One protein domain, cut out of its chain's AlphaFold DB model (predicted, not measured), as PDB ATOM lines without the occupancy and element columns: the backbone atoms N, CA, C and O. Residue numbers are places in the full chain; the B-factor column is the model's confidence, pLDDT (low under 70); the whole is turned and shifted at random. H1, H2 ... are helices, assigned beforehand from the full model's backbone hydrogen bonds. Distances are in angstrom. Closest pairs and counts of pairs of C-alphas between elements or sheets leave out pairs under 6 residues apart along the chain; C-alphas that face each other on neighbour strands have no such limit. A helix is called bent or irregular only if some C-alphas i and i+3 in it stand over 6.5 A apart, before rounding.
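AT A GLANCE: This is residues 292 to 429 of the 430 residues of the protein "GUN4 domain-containing protein" of Nostoc sp. ATCC 43529 (UniProt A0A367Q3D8). A compact body of four helices that cross one another, H1, H2, H4 and the kinked H5, has one long loop sticking out from it, residues 335 to 363, with the small helix H3 on that loop. In the body H2 and H5 cross, H1 is set across one end of H5, and H4 crosses H2 and meets H5 near its kink. The 138 printed residues have five named helices, H1 to H5 in chain order, and no named strand; the class is all helix, though under half of the residues, 62, are in named elements. The whole is compact, with a radius of gyration of the C-alphas of 16.3 A, and only just elongated, spanning 53 by 35 by 26 A.

IN THESE COORDINATES: H1 takes residues 297 to 310, 19.9 A from first to last C-alpha, beginning at C-alpha 297 at (94.193, -64.761, 53.307). H2 takes residues 317 to 326, 14.2 A. H3 takes residues 349 to 353, 6.5 A, with C-alpha 349 at (98.427, -35.682, 39.882). H4 takes residues 365 to 377, 18.3 A. H5, the longest helix, takes residues 408 to 427, 28.2 A, and ends at C-alpha 427 at (86.792, -61.304, 52.628). It is irregular, with C-alphas 412 and 415 7.5 A apart, and has a kink of 57 degrees near residue 415. Residues 380 to 381 pair with residues 384 to 385, antiparallel.

HOW THE PARTS SIT: H2 and H5 are the hub, touching three helices each. They touch each other about perpendicular, at 84 degrees, the closest C-alphas being those of Lys 321 and Phe 422, 5.3 A apart; H5 does so with residues 422 to 425 alone. H1 and H2 only just touch, with 3 pairs of C-alphas within 8 A, about perpendicular at 86 degrees; the closest are those of Asp 304 and Phe 317, 5.8 A apart. H1 touches H5 about perpendicular, at 84 degrees, with the C-alphas of Leu 300 and Ile 425 closest at 7.5 A. H2 and H4 touch at a steep tilt of 59 degrees, opposite ways, with the C-alphas of Phe 324 and Phe 373 closest at 5.4 A. H4 and H5 only just touch, with 3 pairs within 8 A, about perpendicular at 90 degrees; the closest C-alphas are those of Tyr 367 and Asp 415, 5.7 A apart. H1 and H4 are apart, and H3 touches no helix. Every O i to N i+4 pair is within hydrogen-bond range in H1, H2, H3 and H4; in H5 11 of 16 are.

THE WHOLE: The two C-alphas farthest apart, those of Asn 312 and Phe 355, are 53.1 A apart. Without residues 335 to 363, which stand free, the body spans 37 by 32 by 27 A. The printed part has no cut. The link from H1 to H2 is short; those from H2 to H3, H3 to H4 and H4 to H5 are long, with 22, 11 and 30 residues. The mean pLDDT of the printed part is 71.6, and 51 residues are under 70: residues 332 to 364, 386 to 389, 403 to 415 and 417.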
ATOM      1  N   ILE A 292      97.937 -54.991  49.162       75.38
ATOM      2  CA  ILE A 292      96.955 -55.165  50.249       75.38
ATOM      3  C   ILE A 292      95.705 -55.900  49.747       75.38
ATOM      4  O   ILE A 292      95.181 -56.772  50.433       75.38
ATOM      5  N   ARG A 293      95.220 -55.575  48.541       75.69
ATOM      6  CA  ARG A 293      94.045 -56.237  47.942       75.69
ATOM      7  C   ARG A 293      94.288 -57.705  47.620       75.69
ATOM      8  O   ARG A 293      93.356 -58.498  47.689       75.69
ATOM      9  N   GLN A 294      95.508 -58.037  47.215       84.00
ATOM     10  CA  GLN A 294      95.908 -59.390  46.832       84.00
ATOM     11  C   GLN A 294      96.589 -60.136  47.984       84.00
ATOM     12  O   GLN A 294      97.090 -61.239  47.774       84.00
ATOM     13  N   PHE A 295      96.606 -59.550  49.187       84.25
ATOM     14  CA  PHE A 295      97.307 -60.124  50.322       84.25
ATOM     15  C   PHE A 295      96.742 -61.519  50.644       84.25
ATOM     16  O   PHE A 295      95.522 -61.664  50.800       84.25
ATOM     17  N   PRO A 296      97.588 -62.556  50.749       91.00
ATOM     18  CA  PRO A 296      97.125 -63.915  50.990       91.00
ATOM     19  C   PRO A 296      96.299 -64.054  52.278       91.00
ATOM     20  O   PRO A 296      96.750 -63.743  53.381       91.00
ATOM     21  N   CYS A 297      95.081 -64.590  52.154       87.94
ATOM     22  CA  CYS A 297      94.193 -64.761  53.307       87.94
ATOM     23  C   CYS A 297      94.735 -65.725  54.367       87.94
ATOM     24  O   CYS A 297      94.410 -65.552  55.538       87.94
ATOM     25  N   LYS A 298      95.504 -66.753  53.977       90.94
ATOM     26  CA  LYS A 298      96.099 -67.718  54.922       90.94
ATOM     27  C   LYS A 298      97.024 -66.981  55.891       90.94
ATOM     28  O   LYS A 298      96.833 -67.052  57.096       90.94
ATOM     29  N   ASP A 299      97.926 -66.187  55.338       92.75
ATOM     30  CA  ASP A 299      98.938 -65.441  56.074       92.75
ATOM     31  C   ASP A 299      98.330 -64.316  56.927       92.75
ATOM     32  O   ASP A 299      98.666 -64.180  58.103       92.75
ATOM     33  N   LEU A 300      97.348 -63.574  56.391       90.19
ATOM     34  CA  LEU A 300      96.635 -62.548  57.164       90.19
ATOM     35  C   LEU A 300      95.880 -63.145  58.359       90.19
ATOM     36  O   LEU A 300      95.891 -62.561  59.441       90.19
ATOM     37  N   ARG A 301      95.245 -64.313  58.178       91.88
ATOM     38  CA  ARG A 301      94.585 -65.046  59.270       91.88
ATOM     39  C   ARG A 301      95.580 -65.487  60.325       91.88
ATOM     40  O   ARG A 301      95.307 -65.263  61.495       91.88
ATOM     41  N   THR A 302      96.710 -66.069  59.932       92.69
ATOM     42  CA  THR A 302      97.711 -66.537  60.896       92.69
ATOM     43  C   THR A 302      98.264 -65.382  61.729       92.69
ATOM     44  O   THR A 302      98.300 -65.482  62.952       92.69
ATOM     45  N   ILE A 303      98.624 -64.258  61.097       93.94
ATOM     46  CA  ILE A 303      99.102 -63.066  61.811       93.94
ATOM     47  C   ILE A 303      98.029 -62.556  62.782       93.94
ATOM     48  O   ILE A 303      98.312 -62.359  63.963       93.94
ATOM     49  N   ASP A 304      96.792 -62.373  62.313       94.88
ATOM     50  CA  ASP A 304      95.699 -61.860  63.143       94.88
ATOM     51  C   ASP A 304      95.362 -62.787  64.319       94.88
ATOM     52  O   ASP A 304      95.253 -62.332  65.457       94.88
ATOM     53  N   GLN A 305      95.265 -64.095  64.071       94.19
ATOM     54  CA  GLN A 305      94.982 -65.094  65.099       94.19
ATOM     55  C   GLN A 305      96.048 -65.096  66.190       94.19
ATOM     56  O   GLN A 305      95.692 -65.143  67.364       94.19
ATOM     57  N   LEU A 306      97.332 -64.995  65.833       95.44
ATOM     58  CA  LEU A 306      98.411 -64.906  66.816       95.44
ATOM     59  C   LEU A 306      98.261 -63.660  67.697       95.44
ATOM     60  O   LEU A 306      98.327 -63.767  68.925       95.44
ATOM     61  N   TRP A 307      98.007 -62.495  67.094       96.38
ATOM     62  CA  TRP A 307      97.773 -61.252  67.834       96.38
ATOM     63  C   TRP A 307      96.579 -61.370  68.781       96.38
ATOM     64  O   TRP A 307      96.699 -61.037  69.961       96.38
ATOM     65  N   VAL A 308      95.448 -61.888  68.303       94.88
ATOM     66  CA  VAL A 308      94.221 -62.053  69.095       94.88
ATOM     67  C   VAL A 308      94.432 -63.046  70.238       94.88
ATOM     68  O   VAL A 308      94.109 -62.740  71.387       94.88
ATOM     69  N   GLN A 309      95.006 -64.217  69.953       93.12
ATOM     70  CA  GLN A 309      95.208 -65.285  70.935       93.12
ATOM     71  C   GLN A 309      96.142 -64.850  72.063       93.12
ATOM     72  O   GLN A 309      95.806 -65.026  73.233       93.12
ATOM     73  N   TYR A 310      97.284 -64.242  71.741       95.00
ATOM     74  CA  TYR A 310      98.277 -63.851  72.745       95.00
ATOM     75  C   TYR A 310      97.987 -62.513  73.429       95.00
ATOM     76  O   TYR A 310      98.650 -62.184  74.409       95.00
ATOM     77  N   SER A 311      96.978 -61.764  72.977       94.00
ATOM     78  CA  SER A 311      96.533 -60.517  73.615       94.00
ATOM     79  C   SER A 311      95.201 -60.633  74.361       94.00
ATOM     80  O   SER A 311      94.681 -59.620  74.821       94.00
ATOM     81  N   ASN A 312      94.627 -61.837  74.479       91.94
ATOM     82  CA  ASN A 312      93.287 -62.059  75.038       91.94
ATOM     83  C   ASN A 312      92.191 -61.263  74.293       91.94
ATOM     84  O   ASN A 312      91.294 -60.684  74.906       91.94
ATOM     85  N   GLY A 313      92.303 -61.172  72.964       92.81
ATOM     86  CA  GLY A 313      91.391 -60.403  72.110       92.81
ATOM     87  C   GLY A 313      91.520 -58.884  72.237       92.81
ATOM     88  O   GLY A 313      90.604 -58.150  71.853       92.81
ATOM     89  N   HIS A 314      92.629 -58.396  72.796       94.19
ATOM     90  CA  HIS A 314      92.873 -56.967  72.980       94.19
ATOM     91  C   HIS A 314      93.488 -56.306  71.741       94.19
ATOM     92  O   HIS A 314      93.173 -55.156  71.433       94.19
ATOM     93  N   PHE A 315      94.319 -57.038  71.004       94.94
ATOM     94  CA  PHE A 315      95.032 -56.602  69.804       94.94
ATOM     95  C   PHE A 315      94.750 -57.539  68.625       94.94
ATOM     96  O   PHE A 315      94.395 -58.700  68.816       94.94
ATOM     97  N   GLY A 316      94.913 -57.023  67.409       94.12
ATOM     98  CA  GLY A 316      94.623 -57.739  66.168       94.12
ATOM     99  C   GLY A 316      93.956 -56.841  65.130       94.12
ATOM    100  O   GLY A 316      93.263 -55.873  65.458       94.12
ATOM    101  N   PHE A 317      94.140 -57.171  63.859       92.00
ATOM    102  CA  PHE A 317      93.503 -56.455  62.763       92.00
ATOM    103  C   PHE A 317      91.983 -56.700  62.722       92.00
ATOM    104  O   PHE A 317      91.223 -55.798  62.366       92.00
ATOM    105  N   SER A 318      91.508 -57.888  63.110       93.75
ATOM    106  CA  SER A 318      90.077 -58.185  63.264       93.75
ATOM    107  C   SER A 318      89.437 -57.315  64.347       93.75
ATOM    108  O   SER A 318      88.387 -56.718  64.105       93.75
ATOM    109  N   VAL A 319      90.125 -57.143  65.479       94.81
ATOM    110  CA  VAL A 319      89.728 -56.236  66.567       94.81
ATOM    111  C   VAL A 319      89.656 -54.790  66.074       94.81
ATOM    112  O   VAL A 319      88.681 -54.085  66.333       94.81
ATOM    113  N   GLN A 320      90.657 -54.338  65.315       92.56
ATOM    114  CA  GLN A 320      90.653 -52.999  64.724       92.56
ATOM    115  C   GLN A 320      89.500 -52.795  63.735       92.56
ATOM    116  O   GLN A 320      88.816 -51.771  63.791       92.56
ATOM    117  N   LYS A 321      89.242 -53.776  62.861       92.44
ATOM    118  CA  LYS A 321      88.110 -53.761  61.924       92.44
ATOM    119  C   LYS A 321      86.785 -53.579  62.666       92.44
ATOM    120  O   LYS A 321      85.972 -52.764  62.234       92.44
ATOM    121  N   GLU A 322      86.551 -54.317  63.752       94.31
ATOM    122  CA  GLU A 322      85.323 -54.190  64.552       94.31
ATOM    123  C   GLU A 322      85.151 -52.767  65.096       94.31
ATOM    124  O   GLU A 322      84.127 -52.131  64.844       94.31
ATOM    125  N   ILE A 323      86.192 -52.218  65.728       92.50
ATOM    126  CA  ILE A 323      86.174 -50.851  66.273       92.50
ATOM    127  C   ILE A 323      85.949 -49.815  65.158       92.50
ATOM    128  O   ILE A 323      85.233 -48.830  65.346       92.50
ATOM    129  N   PHE A 324      86.530 -50.020  63.974       88.31
ATOM    130  CA  PHE A 324      86.344 -49.122  62.834       88.31
ATOM    131  C   PHE A 324      84.896 -49.099  62.333       88.31
ATOM    132  O   PHE A 324      84.355 -48.023  62.066       88.31
ATOM    133  N   LEU A 325      84.247 -50.264  62.253       90.31
ATOM    134  CA  LEU A 325      82.831 -50.366  61.896       90.31
ATOM    135  C   LEU A 325      81.935 -49.702  62.953       90.31
ATOM    136  O   LEU A 325      81.022 -48.960  62.591       90.31
ATOM    137  N   GLU A 326      82.232 -49.883  64.243       94.12
ATOM    138  CA  GLU A 326      81.539 -49.193  65.346       94.12
ATOM    139  C   GLU A 326      81.676 -47.664  65.261       94.12
ATOM    140  O   GLU A 326      80.745 -46.925  65.581       94.12
ATOM    141  N   CYS A 327      82.812 -47.170  64.758       90.75
ATOM    142  CA  CYS A 327      83.050 -45.745  64.513       90.75
ATOM    143  C   CYS A 327      82.340 -45.202  63.255       90.75
ATOM    144  O   CYS A 327      82.510 -44.026  62.905       90.75
ATOM    145  N   GLY A 328      81.534 -46.028  62.579       88.06
ATOM    146  CA  GLY A 328      80.791 -45.684  61.367       88.06
ATOM    147  C   GLY A 328      81.607 -45.808  60.078       88.06
ATOM    148  O   GLY A 328      81.243 -45.192  59.075       88.06
ATOM    149  N   GLY A 329      82.716 -46.551  60.113       84.44
ATOM    150  CA  GLY A 329      83.564 -46.808  58.956       84.44
ATOM    151  C   GLY A 329      82.878 -47.692  57.915       84.44
ATOM    152  O   GLY A 329      82.065 -48.561  58.232       84.44
ATOM    153  N   ILE A 330      83.216 -47.476  56.648       82.12
ATOM    154  CA  ILE A 330      82.701 -48.214  55.496       82.12
ATOM    155  C   ILE A 330      83.884 -48.897  54.800       82.12
ATOM    156  O   ILE A 330      84.906 -48.277  54.498       82.12
ATOM    157  N   LEU A 331      83.746 -50.197  54.547       80.94
ATOM    158  CA  LEU A 331      84.749 -50.999  53.839       80.94
ATOM    159  C   LEU A 331      84.628 -50.780  52.323       80.94
ATOM    160  O   LEU A 331      83.504 -50.765  51.812       80.94
ATOM    161  N   GLU A 332      85.750 -50.649  51.602       66.56
ATOM    162  CA  GLU A 332      85.758 -50.338  50.155       66.56
ATOM    163  C   GLU A 332      84.866 -51.287  49.321       66.56
ATOM    164  O   GLU A 332      84.177 -50.829  48.411       66.56
ATOM    165  N   GLY A 333      84.767 -52.579  49.663       57.00
ATOM    166  CA  GLY A 333      83.927 -53.551  48.939       57.00
ATOM    167  C   GLY A 333      82.404 -53.357  49.055       57.00
ATOM    168  O   GLY A 333      81.656 -53.966  48.294       57.00
ATOM    169  N   ASN A 334      81.924 -52.509  49.974       47.53
ATOM    170  CA  ASN A 334      80.501 -52.163  50.108       47.53
ATOM    171  C   ASN A 334      80.104 -50.923  49.278       47.53
ATOM    172  O   ASN A 334      78.936 -50.529  49.287       47.53
ATOM    173  N   GLN A 335      81.044 -50.294  48.566       47.69
ATOM    174  CA  GLN A 335      80.768 -49.150  47.698       47.69
ATOM    175  C   GLN A 335      80.250 -49.620  46.330       47.69
ATOM    176  O   GLN A 335      80.963 -49.606  45.327       47.69
ATOM    177  N   ALA A 336      78.978 -50.018  46.263       35.75
ATOM    178  CA  ALA A 336      78.268 -50.019  44.987       35.75
ATOM    179  C   ALA A 336      78.178 -48.556  44.504       35.75
ATOM    180  O   ALA A 336      77.528 -47.738  45.147       35.75
ATOM    181  N   ASN A 337      78.853 -48.241  43.394       40.97
ATOM    182  CA  ASN A 337      79.057 -46.903  42.812       40.97
ATOM    183  C   ASN A 337      80.046 -45.979  43.546       40.97
ATOM    184  O   ASN A 337      79.654 -44.997  44.173       40.97
ATOM    185  N   TRP A 338      81.347 -46.179  43.310       36.91
ATOM    186  CA  TRP A 338      82.299 -45.063  43.292       36.91
ATOM    187  C   TRP A 338      82.984 -44.995  41.916       36.91
ATOM    188  O   TRP A 338      83.519 -46.004  41.453       36.91
ATOM    189  N   PRO A 339      82.935 -43.856  41.199       35.56
ATOM    190  CA  PRO A 339      83.273 -43.807  39.783       35.56
ATOM    191  C   PRO A 339      84.762 -44.076  39.549       35.56
ATOM    192  O   PRO A 339      85.634 -43.482  40.188       35.56
ATOM    193  N   PHE A 340      85.016 -44.921  38.547       32.97
ATOM    194  CA  PHE A 340      86.289 -45.395  37.985       32.97
ATOM    195  C   PHE A 340      87.365 -44.320  37.674       32.97
ATOM    196  O   PHE A 340      88.467 -44.652  37.248       32.97
ATOM    197  N   ASN A 341      87.118 -43.035  37.936       33.78
ATOM    198  CA  ASN A 341      87.975 -41.921  37.520       33.78
ATOM    199  C   ASN A 341      89.044 -41.481  38.538       33.78
ATOM    200  O   ASN A 341      89.809 -40.567  38.243       33.78
ATOM    201  N   LYS A 342      89.157 -42.108  39.719       43.44
ATOM    202  CA  LYS A 342      90.247 -41.786  40.673       43.44
ATOM    203  C   LYS A 342      91.471 -42.704  40.584       43.44
ATOM    204  O   LYS A 342      92.510 -42.349  41.131       43.44
ATOM    205  N   VAL A 343      91.389 -43.822  39.858       38.09
ATOM    206  CA  VAL A 343      92.527 -44.741  39.649       38.09
ATOM    207  C   VAL A 343      93.514 -44.175  38.618       38.09
ATOM    208  O   VAL A 343      94.722 -44.284  38.801       38.09
ATOM    209  N   LEU A 344      93.027 -43.437  37.612       34.31
ATOM    210  CA  LEU A 344      93.880 -42.769  36.615       34.31
ATOM    211  C   LEU A 344      94.697 -41.581  37.175       34.31
ATOM    212  O   LEU A 344      95.611 -41.092  36.519       34.31
ATOM    213  N   LEU A 345      94.383 -41.107  38.386       38.09
ATOM    214  CA  LEU A 345      95.049 -39.963  39.027       38.09
ATOM    215  C   LEU A 345      96.302 -40.347  39.828       38.09
ATOM    216  O   LEU A 345      97.029 -39.459  40.274       38.09
ATOM    217  N   LEU A 346      96.572 -41.645  39.995       42.47
ATOM    218  CA  LEU A 346      97.705 -42.156  40.775       42.47
ATOM    219  C   LEU A 346      99.065 -41.908  40.095       42.47
ATOM    220  O   LEU A 346     100.085 -41.890  40.775       42.47
ATOM    221  N   SER A 347      99.081 -41.632  38.785       37.06
ATOM    222  CA  SER A 347     100.296 -41.362  37.996       37.06
ATOM    223  C   SER A 347     100.403 -39.932  37.433       37.06
ATOM    224  O   SER A 347     101.483 -39.529  37.007       37.06
ATOM    225  N   LEU A 348      99.331 -39.122  37.451       35.25
ATOM    226  CA  LEU A 348      99.270 -37.818  36.752       35.25
ATOM    227  C   LEU A 348      98.776 -36.640  37.619       35.25
ATOM    228  O   LEU A 348      98.303 -35.631  37.094       35.25
ATOM    229  N   GLY A 349      98.911 -36.719  38.949       38.75
ATOM    230  CA  GLY A 349      98.427 -35.682  39.882       38.75
ATOM    231  C   GLY A 349      98.936 -34.252  39.608       38.75
ATOM    232  O   GLY A 349      98.228 -33.280  39.865       38.75
ATOM    233  N   TRP A 350     100.122 -34.114  39.009       43.25
ATOM    234  CA  TRP A 350     100.715 -32.838  38.590       43.25
ATOM    235  C   TRP A 350     100.040 -32.208  37.354       43.25
ATOM    236  O   TRP A 350      99.990 -30.984  37.247       43.25
ATOM    237  N   ILE A 351      99.459 -33.011  36.453       35.91
ATOM    238  CA  ILE A 351      98.721 -32.520  35.275       35.91
ATOM    239  C   ILE A 351      97.342 -31.994  35.691       35.91
ATOM    240  O   ILE A 351      96.897 -30.958  35.205       35.91
ATOM    241  N   TYR A 352      96.687 -32.653  36.649       35.50
ATOM    242  CA  TYR A 352      95.338 -32.286  37.096       35.50
ATOM    243  C   TYR A 352      95.308 -30.991  37.932       35.50
ATOM    244  O   TYR A 352      94.375 -30.195  37.823       35.50
ATOM    245  N   ALA A 353      96.367 -30.723  38.707       37.41
ATOM    246  CA  ALA A 353      96.536 -29.460  39.433       37.41
ATOM    247  C   ALA A 353      96.738 -28.247  38.496       37.41
ATOM    248  O   ALA A 353      96.398 -27.122  38.857       37.41
ATOM    249  N   ARG A 354      97.241 -28.469  37.272       34.00
ATOM    250  CA  ARG A 354      97.523 -27.419  36.277       34.00
ATOM    251  C   ARG A 354      96.270 -26.884  35.566       34.00
ATOM    252  O   ARG A 354      96.327 -25.793  35.009       34.00
ATOM    253  N   PHE A 355      95.142 -27.598  35.625       30.61
ATOM    254  CA  PHE A 355      93.873 -27.211  34.984       30.61
ATOM    255  C   PHE A 355      92.774 -26.784  35.978       30.61
ATOM    256  O   PHE A 355      91.590 -26.823  35.656       30.61
ATOM    257  N   GLY A 356      93.145 -26.341  37.185       31.56
ATOM    258  CA  GLY A 356      92.204 -25.685  38.108       31.56
ATOM    259  C   GLY A 356      91.267 -26.624  38.880       31.56
ATOM    260  O   GLY A 356      90.260 -26.172  39.427       31.56
ATOM    261  N   GLY A 357      91.589 -27.918  38.971       35.06
ATOM    262  CA  GLY A 357      90.854 -28.852  39.821       35.06
ATOM    263  C   GLY A 357      91.092 -28.572  41.308       35.06
ATOM    264  O   GLY A 357      92.184 -28.811  41.822       35.06
ATOM    265  N   ARG A 358      90.066 -28.094  42.025       33.00
ATOM    266  CA  ARG A 358      90.071 -28.030  43.496       33.00
ATOM    267  C   ARG A 358      90.045 -29.453  44.067       33.00
ATOM    268  O   ARG A 358      89.069 -30.175  43.896       33.00
ATOM    269  N   PHE A 359      91.123 -29.850  44.740       43.41
ATOM    270  CA  PHE A 359      91.127 -30.995  45.652       43.41
ATOM    271  C   PHE A 359      90.400 -30.615  46.947       43.41
ATOM    272  O   PHE A 359      90.477 -29.461  47.361       43.41
ATOM    273  N   MET A 360      89.809 -31.620  47.601       40.47
ATOM    274  CA  MET A 360      88.997 -31.588  48.831       40.47
ATOM    275  C   MET A 360      87.499 -31.625  48.532       40.47
ATOM    276  O   MET A 360      86.845 -30.591  48.473       40.47
ATOM    277  N   ASP A 361      86.963 -32.840  48.413       40.31
ATOM    278  CA  ASP A 361      85.657 -33.071  49.018       40.31
ATOM    279  C   ASP A 361      85.955 -33.473  50.463       40.31
ATOM    280  O   ASP A 361      86.610 -34.486  50.715       40.31
ATOM    281  N   ARG A 362      85.646 -32.555  51.377       40.72
ATOM    282  CA  ARG A 362      85.993 -32.593  52.805       40.72
ATOM    283  C   ARG A 362      84.920 -33.344  53.617       40.72
ATOM    284  O   ARG A 362      85.010 -33.378  54.834       40.72
ATOM    285  N   ASP A 363      83.969 -33.982  52.929       48.62
ATOM    286  CA  ASP A 363      82.822 -34.708  53.488       48.62
ATOM    287  C   ASP A 363      82.923 -36.231  53.267       48.62
ATOM    288  O   ASP A 363      81.925 -36.923  53.043       48.62
ATOM    289  N   ASP A 364      84.134 -36.794  53.323       68.38
ATOM    290  CA  ASP A 364      84.277 -38.249  53.325       68.38
ATOM    291  C   ASP A 364      83.930 -38.777  54.724       68.38
ATOM    292  O   ASP A 364      84.758 -38.798  55.637       68.38
ATOM    293  N   LYS A 365      82.672 -39.193  54.907       75.56
ATOM    294  CA  LYS A 365      82.177 -39.842  56.136       75.56
ATOM    295  C   LYS A 365      83.116 -40.950  56.629       75.56
ATOM    296  O   LYS A 365      83.172 -41.203  57.830       75.56
ATOM    297  N   ASN A 366      83.846 -41.594  55.716       76.44
ATOM    298  CA  ASN A 366      84.795 -42.645  56.041       76.44
ATOM    299  C   ASN A 366      86.090 -42.106  56.666       76.44
ATOM    300  O   ASN A 366      86.636 -42.724  57.576       76.44
ATOM    301  N   TYR A 367      86.549 -40.929  56.233       79.62
ATOM    302  CA  TYR A 367      87.680 -40.240  56.851       79.62
ATOM    303  C   TYR A 367      87.333 -39.783  58.273       79.62
ATOM    304  O   TYR A 367      88.098 -40.028  59.200       79.62
ATOM    305  N   GLU A 368      86.140 -39.222  58.486       84.06
ATOM    306  CA  GLU A 368      85.665 -38.872  59.836       84.06
ATOM    307  C   GLU A 368      85.527 -40.106  60.743       84.06
ATOM    308  O   GLU A 368      85.900 -40.078  61.918       84.06
ATOM    309  N   ALA A 369      85.052 -41.230  60.199       86.56
ATOM    310  CA  ALA A 369      85.042 -42.499  60.920       86.56
ATOM    311  C   ALA A 369      86.458 -42.981  61.271       86.56
ATOM    312  O   ALA A 369      86.683 -43.419  62.398       86.56
ATOM    313  N   PHE A 370      87.421 -42.846  60.355       83.94
ATOM    314  CA  PHE A 370      88.827 -43.165  60.602       83.94
ATOM    315  C   PHE A 370      89.446 -42.286  61.697       83.94
ATOM    316  O   PHE A 370      90.209 -42.782  62.527       83.94
ATOM    317  N   LEU A 371      89.094 -41.001  61.753       85.25
ATOM    318  CA  LEU A 371      89.530 -40.100  62.818       85.25
ATOM    319  C   LEU A 371      88.983 -40.531  64.188       85.25
ATOM    320  O   LEU A 371      89.755 -40.630  65.139       85.25
ATOM    321  N   ARG A 372      87.684 -40.860  64.274       89.81
ATOM    322  CA  ARG A 372      87.063 -41.403  65.499       89.81
ATOM    323  C   ARG A 372      87.681 -42.733  65.921       89.81
ATOM    324  O   ARG A 372      87.959 -42.933  67.099       89.81
ATOM    325  N   PHE A 373      87.926 -43.618  64.957       89.06
ATOM    326  CA  PHE A 373      88.634 -44.876  65.168       89.06
ATOM    327  C   PHE A 373      90.032 -44.627  65.739       89.06
ATOM    328  O   PHE A 373      90.375 -45.204  66.763       89.06
ATOM    329  N   SER A 374      90.796 -43.709  65.143       85.62
ATOM    330  CA  SER A 374      92.156 -43.367  65.574       85.62
ATOM    331  C   SER A 374      92.196 -42.789  66.991       85.62
ATOM    332  O   SER A 374      93.119 -43.098  67.743       85.62
ATOM    333  N   ASP A 375      91.196 -41.990  67.381       87.88
ATOM    334  CA  ASP A 375      91.040 -41.533  68.770       87.88
ATOM    335  C   ASP A 375      90.718 -42.706  69.707       87.88
ATOM    336  O   ASP A 375      91.256 -42.803  70.809       87.88
ATOM    337  N   ARG A 376      89.844 -43.621  69.267       90.38
ATOM    338  CA  ARG A 376      89.368 -44.755  70.066       90.38
ATOM    339  C   ARG A 376      90.458 -45.784  70.341       90.38
ATOM    340  O   ARG A 376      90.544 -46.273  71.465       90.38
ATOM    341  N   VAL A 377      91.264 -46.104  69.331       88.19
ATOM    342  CA  VAL A 377      92.392 -47.029  69.474       88.19
ATOM    343  C   VAL A 377      93.625 -46.350  70.046       88.19
ATOM    344  O   VAL A 377      94.563 -47.057  70.354       88.19
ATOM    345  N   GLY A 378      93.642 -45.022  70.218       85.62
ATOM    346  CA  GLY A 378      94.737 -44.291  70.866       85.62
ATOM    347  C   GLY A 378      95.894 -43.877  69.948       85.62
ATOM    348  O   GLY A 378      96.950 -43.479  70.439       85.62
ATOM    349  N   TRP A 379      95.726 -43.936  68.625       84.25
ATOM    350  CA  TRP A 379      96.715 -43.438  67.653       84.25
ATOM    351  C   TRP A 379      96.731 -41.905  67.554       84.25
ATOM    352  O   TRP A 379      97.716 -41.306  67.104       84.25
ATOM    353  N   ARG A 380      95.644 -41.260  67.991       80.31
ATOM    354  CA  ARG A 380      95.493 -39.807  68.040       80.31
ATOM    355  C   ARG A 380      95.065 -39.368  69.440       80.31
ATOM    356  O   ARG A 380      94.134 -39.922  70.011       80.31
ATOM    357  N   VAL A 381      95.754 -38.366  69.984       79.38
ATOM    358  CA  VAL A 381      95.473 -37.767  71.300       79.38
ATOM    359  C   VAL A 381      95.391 -36.256  71.113       79.38
ATOM    360  O   VAL A 381      96.253 -35.671  70.460       79.38
ATOM    361  N   ASP A 382      94.333 -35.620  71.618       78.62
ATOM    362  CA  ASP A 382      94.092 -34.174  71.478       78.62
ATOM    363  C   ASP A 382      94.193 -33.668  70.028       78.62
ATOM    364  O   ASP A 382      94.790 -32.631  69.737       78.62
ATOM    365  N   GLN A 383      93.625 -34.434  69.087       76.00
ATOM    366  CA  GLN A 383      93.658 -34.160  67.641       76.00
ATOM    367  C   GLN A 383      95.070 -34.159  67.021       76.00
ATOM    368  O   GLN A 383      95.237 -33.776  65.861       76.00
ATOM    369  N   ARG A 384      96.085 -34.632  67.754       75.94
ATOM    370  CA  ARG A 384      97.464 -34.780  67.284       75.94
ATOM    371  C   ARG A 384      97.823 -36.253  67.155       75.94
ATOM    372  O   ARG A 384      97.520 -37.067  68.025       75.94
ATOM    373  N   TRP A 385      98.464 -36.594  66.043       73.00
ATOM    374  CA  TRP A 385      99.012 -37.930  65.828       73.00
ATOM    375  C   TRP A 385     100.139 -38.167  66.826       73.00
ATOM    376  O   TRP A 385     101.044 -37.340  66.932       73.00
ATOM    377  N   PHE A 386     100.049 -39.257  67.578       63.97
ATOM    378  CA  PHE A 386     100.989 -39.548  68.651       63.97
ATOM    379  C   PHE A 386     102.364 -39.923  68.071       63.97
ATOM    380  O   PHE A 386     102.442 -40.702  67.124       63.97
ATOM    381  N   GLU A 387     103.450 -39.354  68.602       59.84
ATOM    382  CA  GLU A 387     104.814 -39.594  68.092       59.84
ATOM    383  C   GLU A 387     105.557 -40.708  68.847       59.84
ATOM    384  O   GLU A 387     106.494 -41.292  68.308       59.84
ATOM    385  N   GLN A 388     105.139 -41.035  70.075       64.19
ATOM    386  CA  GLN A 388     105.774 -42.063  70.907       64.19
ATOM    387  C   GLN A 388     104.868 -43.282  71.050       64.19
ATOM    388  O   GLN A 388     103.911 -43.259  71.804       64.19
ATOM    389  N   VAL A 389     105.146 -44.369  70.344       68.88
ATOM    390  CA  VAL A 389     104.285 -45.558  70.402       68.88
ATOM    391  C   VAL A 389     104.385 -46.247  71.773       68.88
ATOM    392  O   VAL A 389     105.487 -46.451  72.282       68.88
ATOM    393  N   LYS A 390     103.242 -46.617  72.368       77.88
ATOM    394  CA  LYS A 390     103.184 -47.431  73.594       77.88
ATOM    395  C   LYS A 390     103.140 -48.911  73.228       77.88
ATOM    396  O   LYS A 390     102.194 -49.356  72.590       77.88
ATOM    397  N   PHE A 391     104.134 -49.670  73.667       81.88
ATOM    398  CA  PHE A 391     104.237 -51.107  73.407       81.88
ATOM    399  C   PHE A 391     104.021 -51.908  74.689       81.88
ATOM    400  O   PHE A 391     104.885 -52.662  75.132       81.88
ATOM    401  N   ASP A 392     102.865 -51.707  75.315       84.62
ATOM    402  CA  ASP A 392     102.472 -52.435  76.514       84.62
ATOM    403  C   ASP A 392     100.952 -52.649  76.574       84.62
ATOM    404  O   ASP A 392     100.170 -52.063  75.823       84.62
ATOM    405  N   ILE A 393     100.534 -53.508  77.499       81.31
ATOM    406  CA  ILE A 393      99.145 -53.948  77.674       81.31
ATOM    407  C   ILE A 393      98.196 -52.840  78.160       81.31
ATOM    408  O   ILE A 393      96.982 -53.020  78.120       81.31
ATOM    409  N   SER A 394      98.723 -51.708  78.641       85.75
ATOM    410  CA  SER A 394      97.917 -50.541  79.020       85.75
ATOM    411  C   SER A 394      97.450 -49.735  77.806       85.75
ATOM    412  O   SER A 394      96.599 -48.852  77.948       85.75
ATOM    413  N   ALA A 395      97.981 -50.031  76.612       86.81
ATOM    414  CA  ALA A 395      97.488 -49.466  75.367       86.81
ATOM    415  C   ALA A 395      96.015 -49.841  75.129       86.81
ATOM    416  O   ALA A 395      95.512 -50.853  75.620       86.81
ATOM    417  N   SER A 396      95.295 -49.000  74.388       90.44
ATOM    418  CA  SER A 396      93.863 -49.187  74.140       90.44
ATOM    419  C   SER A 396      93.584 -50.439  73.301       90.44
ATOM    420  O   SER A 396      94.425 -50.894  72.527       90.44
ATOM    421  N   LYS A 397      92.373 -50.992  73.426       93.81
ATOM    422  CA  LYS A 397      91.936 -52.120  72.592       93.81
ATOM    423  C   LYS A 397      92.060 -51.746  71.107       93.81
ATOM    424  O   LYS A 397      91.626 -50.665  70.712       93.81
ATOM    425  N   GLY A 398      92.660 -52.624  70.308       89.69
ATOM    426  CA  GLY A 398      92.951 -52.397  68.890       89.69
ATOM    427  C   GLY A 398      94.167 -51.506  68.607       89.69
ATOM    428  O   GLY A 398      94.412 -51.204  67.445       89.69
ATOM    429  N   TYR A 399      94.943 -51.088  69.617       90.44
ATOM    430  CA  TYR A 399      96.121 -50.232  69.399       90.44
ATOM    431  C   TYR A 399      97.188 -50.910  68.522       90.44
ATOM    432  O   TYR A 399      97.782 -50.240  67.680       90.44
ATOM    433  N   LEU A 400      97.403 -52.222  68.688       90.88
ATOM    434  CA  LEU A 400      98.342 -53.036  67.904       90.88
ATOM    435  C   LEU A 400      97.621 -54.113  67.073       90.88
ATOM    436  O   LEU A 400      96.498 -54.503  67.427       90.88
ATOM    437  N   PRO A 401      98.272 -54.651  66.025       91.94
ATOM    438  CA  PRO A 401      99.513 -54.151  65.408       91.94
ATOM    439  C   PRO A 401      99.314 -52.794  64.723       91.94
ATOM    440  O   PRO A 401      98.214 -52.458  64.279       91.94
ATOM    441  N   LEU A 402     100.366 -51.990  64.639       83.19
ATOM    442  CA  LEU A 402     100.332 -50.738  63.900       83.19
ATOM    443  C   LEU A 402     100.312 -51.010  62.397       83.19
ATOM    444  O   LEU A 402     101.044 -51.843  61.872       83.19
ATOM    445  N   ILE A 403      99.501 -50.244  61.671       68.25
ATOM    446  CA  ILE A 403      99.541 -50.234  60.207       68.25
ATOM    447  C   ILE A 403     100.708 -49.319  59.797       68.25
ATOM    448  O   ILE A 403     100.511 -48.134  59.507       68.25
ATOM    449  N   HIS A 404     101.943 -49.832  59.821       60.06
ATOM    450  CA  HIS A 404     103.133 -49.067  59.432       60.06
ATOM    451  C   HIS A 404     103.198 -48.867  57.922       60.06
ATOM    452  O   HIS A 404     103.907 -49.539  57.178       60.06
ATOM    453  N   ILE A 405     102.512 -47.837  57.446       46.78
ATOM    454  CA  ILE A 405     102.852 -47.212  56.171       46.78
ATOM    455  C   ILE A 405     103.911 -46.164  56.517       46.78
ATOM    456  O   ILE A 405     103.589 -45.001  56.759       46.78
ATOM    457  N   GLN A 406     105.174 -46.595  56.616       37.88
ATOM    458  CA  GLN A 406     106.320 -45.851  57.174       37.88
ATOM    459  C   GLN A 406     106.608 -44.467  56.565       37.88
ATOM    460  O   GLN A 406     107.536 -43.777  56.983       37.88
ATOM    461  N   ASN A 407     105.836 -44.008  55.585       44.59
ATOM    462  CA  ASN A 407     106.083 -42.740  54.937       44.59
ATOM    463  C   ASN A 407     104.967 -41.732  55.265       44.59
ATOM    464  O   ASN A 407     103.831 -41.830  54.798       44.59
ATOM    465  N   ALA A 408     105.328 -40.725  56.074       46.84
ATOM    466  CA  ALA A 408     104.463 -39.626  56.509       46.84
ATOM    467  C   ALA A 408     103.765 -38.901  55.340       46.84
ATOM    468  O   ALA A 408     102.682 -38.339  55.514       46.84
ATOM    469  N   GLN A 409     104.335 -38.975  54.132       45.66
ATOM    470  CA  GLN A 409     103.745 -38.473  52.891       45.66
ATOM    471  C   GLN A 409     102.405 -39.147  52.535       45.66
ATOM    472  O   GLN A 409     101.577 -38.543  51.844       45.66
ATOM    473  N   TYR A 410     102.165 -40.364  53.033       52.84
ATOM    474  CA  TYR A 410     100.951 -41.139  52.785       52.84
ATOM    475  C   TYR A 410      99.931 -41.081  53.925       52.84
ATOM    476  O   TYR A 410      98.886 -41.708  53.792       52.84
ATOM    477  N   ARG A 411     100.144 -40.268  54.982       57.59
ATOM    478  CA  ARG A 411      99.154 -40.046  56.069       57.59
ATOM    479  C   ARG A 411      97.749 -39.721  55.557       57.59
ATOM    480  O   ARG A 411      96.759 -40.186  56.105       57.59
ATOM    481  N   LYS A 412      97.675 -38.997  54.439       56.62
ATOM    482  CA  LYS A 412      96.436 -38.640  53.729       56.62
ATOM    483  C   LYS A 412      95.711 -39.802  53.021       56.62
ATOM    484  O   LYS A 412      94.704 -39.547  52.374       56.62
ATOM    485  N   TYR A 413      96.247 -41.022  53.071       62.38
ATOM    486  CA  TYR A 413      95.664 -42.230  52.475       62.38
ATOM    487  C   TYR A 413      95.432 -43.349  53.504       62.38
ATOM    488  O   TYR A 413      95.065 -44.460  53.116       62.38
ATOM    489  N   PHE A 414      95.672 -43.093  54.797       67.75
ATOM    490  CA  PHE A 414      95.531 -44.112  55.844       67.75
ATOM    491  C   PHE A 414      94.093 -44.598  55.982       67.75
ATOM    492  O   PHE A 414      93.890 -45.783  56.204       67.75
ATOM    493  N   ASP A 415      93.103 -43.729  55.795       67.94
ATOM    494  CA  ASP A 415      91.685 -44.087  55.787       67.94
ATOM    495  C   ASP A 415      91.381 -45.151  54.720       67.94
ATOM    496  O   ASP A 415      90.747 -46.167  55.010       67.94
ATOM    497  N   ARG A 416      91.912 -44.974  53.505       70.19
ATOM    498  CA  ARG A 416      91.741 -45.930  52.402       70.19
ATOM    499  C   ARG A 416      92.491 -47.227  52.633       70.19
ATOM    500  O   ARG A 416      91.932 -48.290  52.401       70.19
ATOM    501  N   ILE A 417      93.736 -47.152  53.102       69.75
ATOM    502  CA  ILE A 417      94.535 -48.351  53.392       69.75
ATOM    503  C   ILE A 417      93.887 -49.165  54.515       69.75
ATOM    504  O   ILE A 417      93.741 -50.376  54.386       69.75
ATOM    505  N   THR A 418      93.427 -48.494  55.567       71.38
ATOM    506  CA  THR A 418      92.716 -49.107  56.693       71.38
ATOM    507  C   THR A 418      91.414 -49.758  56.221       71.38
ATOM    508  O   THR A 418      91.176 -50.933  56.482       71.38
ATOM    509  N   SER A 419      90.603 -49.040  55.435       76.88
ATOM    510  CA  SER A 419      89.365 -49.575  54.847       76.88
ATOM    511  C   SER A 419      89.619 -50.779  53.927       76.88
ATOM    512  O   SER A 419      88.866 -51.754  53.965       76.88
ATOM    513  N   LEU A 420      90.695 -50.749  53.134       74.88
ATOM    514  CA  LEU A 420      91.110 -51.846  52.257       74.88
ATOM    515  C   LEU A 420      91.573 -53.074  53.029       74.88
ATOM    516  O   LEU A 420      91.101 -54.172  52.745       74.88
ATOM    517  N   LEU A 421      92.451 -52.890  54.016       76.81
ATOM    518  CA  LEU A 421      92.926 -53.967  54.875       76.81
ATOM    519  C   LEU A 421      91.739 -54.637  55.575       76.81
ATOM    520  O   LEU A 421      91.583 -55.852  55.512       76.81
ATOM    521  N   PHE A 422      90.834 -53.844  56.149       82.06
ATOM    522  CA  PHE A 422      89.648 -54.350  56.840       82.06
ATOM    523  C   PHE A 422      88.630 -55.003  55.900       82.06
ATOM    524  O   PHE A 422      87.954 -55.961  56.284       82.06
ATOM    525  N   SER A 423      88.552 -54.545  54.647       79.62
ATOM    526  CA  SER A 423      87.823 -55.254  53.594       79.62
ATOM    527  C   SER A 423      88.455 -56.619  53.314       79.62
ATOM    528  O   SER A 423      87.727 -57.607  53.242       79.62
ATOM    529  N   GLY A 424      89.787 -56.684  53.222       75.94
ATOM    530  CA  GLY A 424      90.563 -57.918  53.091       75.94
ATOM    531  C   GLY A 424      90.260 -58.907  54.217       75.94
ATOM    532  O   GLY A 424      89.858 -60.038  53.954       75.94
ATOM    533  N   ILE A 425      90.312 -58.455  55.471       78.44
ATOM    534  CA  ILE A 425      89.973 -59.243  56.670       78.44
ATOM    535  C   ILE A 425      88.567 -59.839  56.558       78.44
ATOM    536  O   ILE A 425      88.390 -61.047  56.713       78.44
ATOM    537  N   LYS A 426      87.573 -59.016  56.190       79.94
ATOM    538  CA  LYS A 426      86.196 -59.482  55.981       79.94
ATOM    539  C   LYS A 426      86.107 -60.527  54.866       79.94
ATOM    540  O   LYS A 426      85.435 -61.542  55.036       79.94
ATOM    541  N   THR A 427      86.774 -60.316  53.726       79.38
ATOM    542  CA  THR A 427      86.792 -61.304  52.628       79.38
ATOM    543  C   THR A 427      87.503 -62.594  53.023       79.38
ATOM    544  O   THR A 427      87.077 -63.684  52.639       79.38
ATOM    545  N   CYS A 428      88.514 -62.487  53.881       78.50
ATOM    546  CA  CYS A 428      89.192 -63.609  54.496       78.50
ATOM    547  C   CYS A 428      88.385 -64.229  55.648       78.50
ATOM    548  O   CYS A 428      88.901 -65.132  56.290       78.50
ATOM    549  N   LYS A 429      87.117 -63.859  55.882       79.62
ATOM    550  CA  LYS A 429      86.239 -64.455  56.913       79.62
ATOM    551  C   LYS A 429      86.809 -64.397  58.342       79.62
ATOM    552  O   LYS A 429      86.551 -65.299  59.135       79.62
TER     553      LYS A 429